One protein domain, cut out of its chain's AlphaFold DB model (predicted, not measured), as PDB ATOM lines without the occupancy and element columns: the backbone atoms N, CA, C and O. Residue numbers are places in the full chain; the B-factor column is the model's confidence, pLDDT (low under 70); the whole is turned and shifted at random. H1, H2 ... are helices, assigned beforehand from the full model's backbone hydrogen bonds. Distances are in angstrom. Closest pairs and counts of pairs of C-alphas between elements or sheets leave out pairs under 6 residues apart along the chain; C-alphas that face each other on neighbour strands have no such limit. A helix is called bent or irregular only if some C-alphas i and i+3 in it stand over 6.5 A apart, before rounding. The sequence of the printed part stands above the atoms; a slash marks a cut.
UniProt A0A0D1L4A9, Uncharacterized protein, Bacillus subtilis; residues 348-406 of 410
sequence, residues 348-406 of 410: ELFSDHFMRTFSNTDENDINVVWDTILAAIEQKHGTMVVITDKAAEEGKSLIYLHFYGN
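Overview. This is residues 348 to 406 of the 410 residues of an uncharacterized protein of Bacillus subtilis (UniProt A0A0D1L4A9). A flat, loose zigzag of three helices: the short H1 and the longer H2 sit near each other at one end, a long loop of residues 378 to 390 folds back from the far end of H2, and H3 leads away at the other end. The free part of H3, with residues 405 and 406 after it, sticks out as an arm, residues 396 to 406. The printed part has 59 residues with three named helices, in the order H1, H2, H3 along the chain, and no named strand; its class is all helix. The whole is loose, with a radius of gyration of the C-alphas of 13.7 A, and its C-alphas span 41 by 29 by 15 A.

Along the chain. H1 takes residues 348 to 357 and is 14.2 A long from first to last C-alpha; it begins at C-alpha 348, at (24.641, 55.235, -1.957). H2 takes residues 363 to 377 and is 21.0 A long, from C-alpha 363 at (32.858, 50.147, -7.750) to C-alpha 377 at (25.942, 43.770, 10.971). H3 takes residues 391 to 404 and is 19.7 A long; it ends at C-alpha 404, at (51.198, 42.231, 24.273). No helix is bent or irregular.

Arrangement. H1 and H2 are close but not clearly touching, with 2 pairs of C-alphas within 8 A. Their closest C-alphas, those of Ser 351 and Ile 366, are 6.4 A apart. The two helices stand at a steep tilt of 66 degrees and run opposite ways, with their centres 12.2 A apart. H3 touches no helix: H1 and H3 are apart, and so are H2 and H3. In H1 and H2 every O i to N i+4 pair is within hydrogen-bond range, and in H3 9 of 10 are.

Size, cuts and confidence. The C-alphas of Glu 348 and Asn 406, the first and last printed residues, are the two farthest apart, at 41.1 A. Without the residues that stand free, 396 to 406, of which 396 to 404 belong to H3, the body has 48 residues and spans 32 by 29 by 15 A. The printed part has no cut. The link from H1 to H2 is tight, with 5 residues between them, and the link from H2 to H3 is long, with 13. The C-alphas of this long link lie 3 to 18 A from the mean of all C-alphas. The mean pLDDT of the printed part is 70.9; residue 359, residues 379 to 382 and residues 392 to 406 are under 70, and the mean of H3 is 52.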
ATOM      1  N   GLU A 348      24.325  54.080  -1.135       75.25
ATOM      2  CA  GLU A 348      24.641  55.235  -1.957       75.25
ATOM      3  C   GLU A 348      25.406  56.285  -1.141       75.25
ATOM      4  O   GLU A 348      26.460  56.759  -1.573       75.25
ATOM      5  N   LEU A 349      24.943  56.578   0.079       74.19
ATOM      6  CA  LEU A 349      25.620  57.481   1.012       74.19
ATOM      7  C   LEU A 349      26.974  56.917   1.455       74.19
ATOM      8  O   LEU A 349      27.966  57.647   1.506       74.19
ATOM      9  N   PHE A 350      27.029  55.614   1.754       83.06
ATOM     10  CA  PHE A 350      28.291  54.936   2.038       83.06
ATOM     11  C   PHE A 350      29.255  55.060   0.857       83.06
ATOM     12  O   PHE A 350      30.404  55.440   1.059       83.06
ATOM     13  N   SER A 351      28.783  54.805  -0.365       82.88
ATOM     14  CA  SER A 351      29.594  54.847  -1.585       82.88
ATOM     15  C   SER A 351      30.160  56.245  -1.842       82.88
ATOM     16  O   SER A 351      31.354  56.374  -2.107       82.88
ATOM     17  N   ASP A 352      29.350  57.304  -1.707       81.50
ATOM     18  CA  ASP A 352      29.812  58.695  -1.852       81.50
ATOM     19  C   ASP A 352      30.887  59.045  -0.811       81.50
ATOM     20  O   ASP A 352      31.949  59.567  -1.158       81.50
ATOM     21  N   HIS A 353      30.665  58.708   0.463       81.75
ATOM     22  CA  HIS A 353      31.648  58.955   1.519       81.75
ATOM     23  C   HIS A 353      32.931  58.138   1.330       81.75
ATOM     24  O   HIS A 353      34.031  58.654   1.551       81.75
ATOM     25  N   PHE A 354      32.802  56.882   0.910       85.19
ATOM     26  CA  PHE A 354      33.920  55.983   0.671       85.19
ATOM     27  C   PHE A 354      34.805  56.502  -0.467       85.19
ATOM     28  O   PHE A 354      36.002  56.686  -0.261       85.19
ATOM     29  N   MET A 355      34.211  56.876  -1.607       85.62
ATOM     30  CA  MET A 355      34.935  57.464  -2.742       85.62
ATOM     31  C   MET A 355      35.623  58.792  -2.402       85.62
ATOM     32  O   MET A 355      36.690  59.093  -2.930       85.62
ATOM     33  N   ARG A 356      35.030  59.614  -1.526       82.38
ATOM     34  CA  ARG A 356      35.659  60.870  -1.074       82.38
ATOM     35  C   ARG A 356      36.832  60.642  -0.128       82.38
ATOM     36  O   ARG A 356      37.726  61.483  -0.063       82.38
ATOM     37  N   THR A 357      36.798  59.552   0.633       84.62
ATOM     38  CA  THR A 357      37.803  59.248   1.656       84.62
ATOM     39  C   THR A 357      38.994  58.497   1.062       84.62
ATOM     40  O   THR A 357      40.136  58.817   1.384       84.62
ATOM     41  N   PHE A 358      38.740  57.545   0.161       84.44
ATOM     42  CA  PHE A 358      39.748  56.673  -0.439       84.44
ATOM     43  C   PHE A 358      39.961  57.058  -1.905       84.44
ATOM     44  O   PHE A 358      39.069  56.966  -2.739       84.44
ATOM     45  N   SER A 359      41.161  57.546  -2.236       69.88
ATOM     46  CA  SER A 359      41.403  58.274  -3.497       69.88
ATOM     47  C   SER A 359      41.601  57.374  -4.732       69.88
ATOM     48  O   SER A 359      41.886  57.894  -5.805       69.88
ATOM     49  N   ASN A 360      41.494  56.047  -4.592       75.00
ATOM     50  CA  ASN A 360      41.842  55.047  -5.616       75.00
ATOM     51  C   ASN A 360      40.948  53.790  -5.535       75.00
ATOM     52  O   ASN A 360      41.446  52.674  -5.647       75.00
ATOM     53  N   THR A 361      39.653  53.952  -5.288       76.19
ATOM     54  CA  THR A 361      38.708  52.826  -5.169       76.19
ATOM     55  C   THR A 361      37.746  52.784  -6.342       76.19
ATOM     56  O   THR A 361      37.219  53.825  -6.744       76.19
ATOM     57  N   ASP A 362      37.516  51.588  -6.879       81.62
ATOM     58  CA  ASP A 362      36.510  51.349  -7.912       81.62
ATOM     59  C   ASP A 362      35.186  50.819  -7.322       81.62
ATOM     60  O   ASP A 362      35.039  50.610  -6.116       81.62
ATOM     61  N   GLU A 363      34.176  50.636  -8.175       81.06
ATOM     62  CA  GLU A 363      32.858  50.147  -7.750       81.06
ATOM     63  C   GLU A 363      32.920  48.730  -7.151       81.06
ATOM     64  O   GLU A 363      32.130  48.381  -6.272       81.06
ATOM     65  N   ASN A 364      33.877  47.910  -7.588       82.88
ATOM     66  CA  ASN A 364      34.049  46.559  -7.080       82.88
ATOM     67  C   ASN A 364      34.622  46.579  -5.653       82.88
ATOM     68  O   ASN A 364      34.128  45.848  -4.795       82.88
ATOM     69  N   ASP A 365      35.576  47.467  -5.367       82.62
ATOM     70  CA  ASP A 365      36.102  47.681  -4.014       82.62
ATOM     71  C   ASP A 365      35.003  48.135  -3.042       82.62
ATOM     72  O   ASP A 365      34.877  47.601  -1.936       82.62
ATOM     73  N   ILE A 366      34.154  49.077  -3.473       85.00
ATOM     74  CA  ILE A 366      33.004  49.558  -2.690       85.00
ATOM     75  C   ILE A 366      32.063  48.398  -2.353       85.00
ATOM     76  O   ILE A 366      31.654  48.256  -1.199       85.00
ATOM     77  N   ASN A 367      31.740  47.551  -3.335       83.94
ATOM     78  CA  ASN A 367      30.860  46.399  -3.139       83.94
ATOM     79  C   ASN A 367      31.445  45.381  -2.148       83.94
ATOM     80  O   ASN A 367      30.734  44.920  -1.260       83.94
ATOM     81  N   VAL A 368      32.743  45.078  -2.241       85.88
ATOM     82  CA  VAL A 368      33.412  44.138  -1.322       85.88
ATOM     83  C   VAL A 368      33.392  44.649   0.118       85.88
ATOM     84  O   VAL A 368      33.109  43.893   1.056       85.88
ATOM     85  N   VAL A 369      33.680  45.936   0.320       86.62
ATOM     86  CA  VAL A 369      33.639  46.535   1.658       86.62
ATOM     87  C   VAL A 369      32.204  46.591   2.173       86.62
ATOM     88  O   VAL A 369      31.962  46.253   3.330       86.62
ATOM     89  N   TRP A 370      31.248  46.939   1.316       85.88
ATOM     90  CA  TRP A 370      29.832  46.939   1.659       85.88
ATOM     91  C   TRP A 370      29.356  45.567   2.152       85.88
ATOM     92  O   TRP A 370      28.804  45.469   3.248       85.88
ATOM     93  N   ASP A 371      29.652  44.501   1.408       82.50
ATOM     94  CA  ASP A 371      29.303  43.128   1.786       82.50
ATOM     95  C   ASP A 371      29.972  42.711   3.106       82.50
ATOM     96  O   ASP A 371      29.362  42.037   3.940       82.50
ATOM     97  N   THR A 372      31.205  43.168   3.347       83.44
ATOM     98  CA  THR A 372      31.916  42.939   4.614       83.44
ATOM     99  C   THR A 372      31.196  43.604   5.785       83.44
ATOM    100  O   THR A 372      31.049  42.999   6.851       83.44
ATOM    101  N   ILE A 373      30.715  44.836   5.606       82.19
ATOM    102  CA  ILE A 373      29.968  45.529   6.654       82.19
ATOM    103  C   ILE A 373      28.597  44.872   6.864       82.19
ATOM    104  O   ILE A 373      28.196  44.685   8.012       82.19
ATOM    105  N   LEU A 374      27.903  44.447   5.801       78.75
ATOM    106  CA  LEU A 374      26.655  43.681   5.927       78.75
ATOM    107  C   LEU A 374      26.865  42.393   6.737       78.75
ATOM    108  O   LEU A 374      26.090  42.099   7.646       78.75
ATOM    109  N   ALA A 375      27.953  41.665   6.485       80.19
ATOM    110  CA  ALA A 375      28.301  40.480   7.265       80.19
ATOM    111  C   ALA A 375      28.632  40.806   8.735       80.19
ATOM    112  O   ALA A 375      28.326  40.014   9.629       80.19
ATOM    113  N   ALA A 376      29.243  41.966   9.001       78.75
ATOM    114  CA  ALA A 376      29.524  42.443  10.356       78.75
ATOM    115  C   ALA A 376      28.247  42.849  11.112       78.75
ATOM    116  O   ALA A 376      28.155  42.624  12.319       78.75
ATOM    117  N   ILE A 377      27.251  43.399  10.413       70.38
ATOM    118  CA  ILE A 377      25.942  43.770  10.971       70.38
ATOM    119  C   ILE A 377      25.174  42.546  11.495       70.38
ATOM    120  O   ILE A 377      24.466  42.652  12.494       70.38
ATOM    121  N   GLU A 378      25.326  41.386  10.856       71.69
ATOM    122  CA  GLU A 378      24.663  40.136  11.263       71.69
ATOM    123  C   GLU A 378      25.337  39.439  12.463       71.69
ATOM    124  O   GLU A 378      24.834  38.436  12.982       71.69
ATOM    125  N   GLN A 379      26.471  39.956  12.951       69.56
ATOM    126  CA  GLN A 379      27.144  39.392  14.118       69.56
ATOM    127  C   GLN A 379      26.383  39.702  15.413       69.56
ATOM    128  O   GLN A 379      25.954  40.822  15.674       69.56
ATOM    129  N   LYS A 380      26.283  38.704  16.299       46.78
ATOM    130  CA  LYS A 380      25.614  38.838  17.610       46.78
ATOM    131  C   LYS A 380      26.365  39.726  18.611       46.78
ATOM    132  O   LYS A 380      25.823  40.042  19.670       46.78
ATOM    133  N   HIS A 381      27.609  40.091  18.315       68.75
ATOM    134  CA  HIS A 381      28.459  40.927  19.157       68.75
ATOM    135  C   HIS A 381      28.815  42.218  18.422       68.75
ATOM    136  O   HIS A 381      28.911  42.227  17.194       68.75
ATOM    137  N   GLY A 382      29.030  43.302  19.176       61.75
ATOM    138  CA  GLY A 382      29.458  44.579  18.608       61.75
ATOM    139  C   GLY A 382      30.738  44.395  17.797       61.75
ATOM    140  O   GLY A 382      31.783  44.073  18.358       61.75
ATOM    141  N   THR A 383      30.639  44.564  16.480       73.81
ATOM    142  CA  THR A 383      31.751  44.357  15.550       73.81
ATOM    143  C   THR A 383      32.248  45.711  15.064       73.81
ATOM    144  O   THR A 383      31.475  46.504  14.533       73.81
ATOM    145  N   MET A 384      33.537  45.988  15.265       77.44
ATOM    146  CA  MET A 384      34.192  47.182  14.732       77.44
ATOM    147  C   MET A 384      34.876  46.828  13.413       77.44
ATOM    148  O   MET A 384      35.794  46.010  13.393       77.44
ATOM    149  N   VAL A 385      34.430  47.452  12.325       78.19
ATOM    150  CA  VAL A 385      35.079  47.359  11.013       78.19
ATOM    151  C   VAL A 385      35.963  48.591  10.838       78.19
ATOM    152  O   VAL A 385      35.475  49.717  10.913       78.19
ATOM    153  N   VAL A 386      37.263  48.379  10.631       80.88
ATOM    154  CA  VAL A 386      38.239  49.443  10.356       80.88
ATOM    155  C   VAL A 386      38.670  49.325   8.902       80.88
ATOM    156  O   VAL A 386      39.115  48.259   8.479       80.88
ATOM    157  N   ILE A 387      38.529  50.412   8.146       81.62
ATOM    158  CA  ILE A 387      38.898  50.478   6.731       81.62
ATOM    159  C   ILE A 387      40.010  51.515   6.586       81.62
ATOM    160  O   ILE A 387      39.871  52.644   7.055       81.62
ATOM    161  N   THR A 388      41.131  51.114   5.989       82.19
ATOM    162  CA  THR A 388      42.356  51.921   5.908       82.19
ATOM    163  C   THR A 388      43.149  51.575   4.648       82.19
ATOM    164  O   THR A 388      43.264  50.406   4.276       82.19
ATOM    165  N   ASP A 389      43.788  52.576   4.041       77.19
ATOM    166  CA  ASP A 389      44.745  52.385   2.938       77.19
ATOM    167  C   ASP A 389      46.038  51.684   3.393       77.19
ATOM    168  O   ASP A 389      46.880  51.295   2.583       77.19
ATOM    169  N   LYS A 390      46.220  51.514   4.710       78.19
ATOM    170  CA  LYS A 390      47.397  50.896   5.335       78.19
ATOM    171  C   LYS A 390      47.064  49.592   6.050       78.19
ATOM    172  O   LYS A 390      47.731  49.235   7.021       78.19
ATOM    173  N   ALA A 391      46.069  48.848   5.565       71.62
ATOM    174  CA  ALA A 391      45.577  47.628   6.212       71.62
ATOM    175  C   ALA A 391      46.691  46.624   6.583       71.62
ATOM    176  O   ALA A 391      46.663  46.030   7.659       71.62
ATOM    177  N   ALA A 392      47.720  46.475   5.739       69.69
ATOM    178  CA  ALA A 392      48.851  45.579   6.002       69.69
ATOM    179  C   ALA A 392      49.771  46.039   7.157       69.69
ATOM    180  O   ALA A 392      50.399  45.202   7.811       69.69
ATOM    181  N   GLU A 393      49.874  47.347   7.410       69.12
ATOM    182  CA  GLU A 393      50.648  47.921   8.521       69.12
ATOM    183  C   GLU A 393      49.808  47.982   9.804       69.12
ATOM    184  O   GLU A 393      50.270  47.574  10.873       69.12
ATOM    185  N   GLU A 394      48.552  48.421   9.701       61.97
ATOM    186  CA  GLU A 394      47.625  48.493  10.834       61.97
ATOM    187  C   GLU A 394      47.265  47.110  11.378       61.97
ATOM    188  O   GLU A 394      47.257  46.919  12.593       61.97
ATOM    189  N   GLY A 395      47.069  46.115  10.505       63.25
ATOM    190  CA  GLY A 395      46.818  44.735  10.915       63.25
ATOM    191  C   GLY A 395      47.947  44.175  11.780       63.25
ATOM    192  O   GLY A 395      47.688  43.513  12.783       63.25
ATOM    193  N   LYS A 396      49.209  44.511  11.476       58.25
ATOM    194  CA  LYS A 396      50.357  44.117  12.309       58.25
ATOM    195  C   LYS A 396      50.335  44.809  13.671       58.25
ATOM    196  O   LYS A 396      50.575  44.136  14.667       58.25
ATOM    197  N   SER A 397      50.014  46.101  13.732       54.38
ATOM    198  CA  SER A 397      49.928  46.857  14.993       54.38
ATOM    199  C   SER A 397      48.770  46.403  15.888       54.38
ATOM    200  O   SER A 397      48.951  46.271  17.097       54.38
ATOM    201  N   LEU A 398      47.600  46.104  15.311       54.97
ATOM    202  CA  LEU A 398      46.427  45.608  16.042       54.97
ATOM    203  C   LEU A 398      46.647  44.187  16.578       54.97
ATOM    204  O   LEU A 398      46.315  43.906  17.730       54.97
ATOM    205  N   ILE A 399      47.285  43.312  15.790       50.84
ATOM    206  CA  ILE A 399      47.702  41.978  16.248       50.84
ATOM    207  C   ILE A 399      48.757  42.106  17.359       50.84
ATOM    208  O   ILE A 399      48.647  41.437  18.384       50.84
ATOM    209  N   TYR A 400      49.738  43.007  17.220       39.88
ATOM    210  CA  TYR A 400      50.748  43.250  18.259       39.88
ATOM    211  C   TYR A 400      50.135  43.759  19.575       39.88
ATOM    212  O   TYR A 400      50.499  43.268  20.643       39.88
ATOM    213  N   LEU A 401      49.177  44.688  19.525       37.41
ATOM    214  CA  LEU A 401      48.484  45.193  20.717       37.41
ATOM    215  C   LEU A 401      47.662  44.101  21.423       37.41
ATOM    216  O   LEU A 401      47.648  44.053  22.653       37.41
ATOM    217  N   HIS A 402      47.037  43.190  20.672       35.69
ATOM    218  CA  HIS A 402      46.258  42.092  21.252       35.69
ATOM    219  C   HIS A 402      47.141  40.998  21.886       35.69
ATOM    220  O   HIS A 402      46.754  40.396  22.888       35.69
ATOM    221  N   PHE A 403      48.351  40.772  21.360       34.62
ATOM    222  CA  PHE A 403      49.302  39.800  21.919       34.62
ATOM    223  C   PHE A 403      50.127  40.339  23.101       34.62
ATOM    224  O   PHE A 403      50.424  39.576  24.018       34.62
ATOM    225  N   TYR A 404      50.454  41.637  23.146       32.12
ATOM    226  CA  TYR A 404      51.198  42.231  24.273       32.12
ATOM    227  C   TYR A 404      50.312  42.708  25.436       32.12
ATOM    228  O   TYR A 404      50.817  42.903  26.539       32.12
ATOM    229  N   GLY A 405      48.993  42.826  25.242       33.47
ATOM    230  CA  GLY A 405      48.041  43.109  26.326       33.47
ATOM    231  C   GLY A 405      47.843  41.960  27.330       33.47
ATOM    232  O   GLY A 405      47.329  42.196  28.416       33.47
ATOM    233  N   ASN A 406      48.284  40.737  26.998       35.72
ATOM    234  CA  ASN A 406      48.157  39.534  27.839       35.72
ATOM    235  C   ASN A 406      49.486  39.046  28.456       35.72
ATOM    236  O   ASN A 406      49.520  38.001  29.102       35.72
TER     237      ASN A 406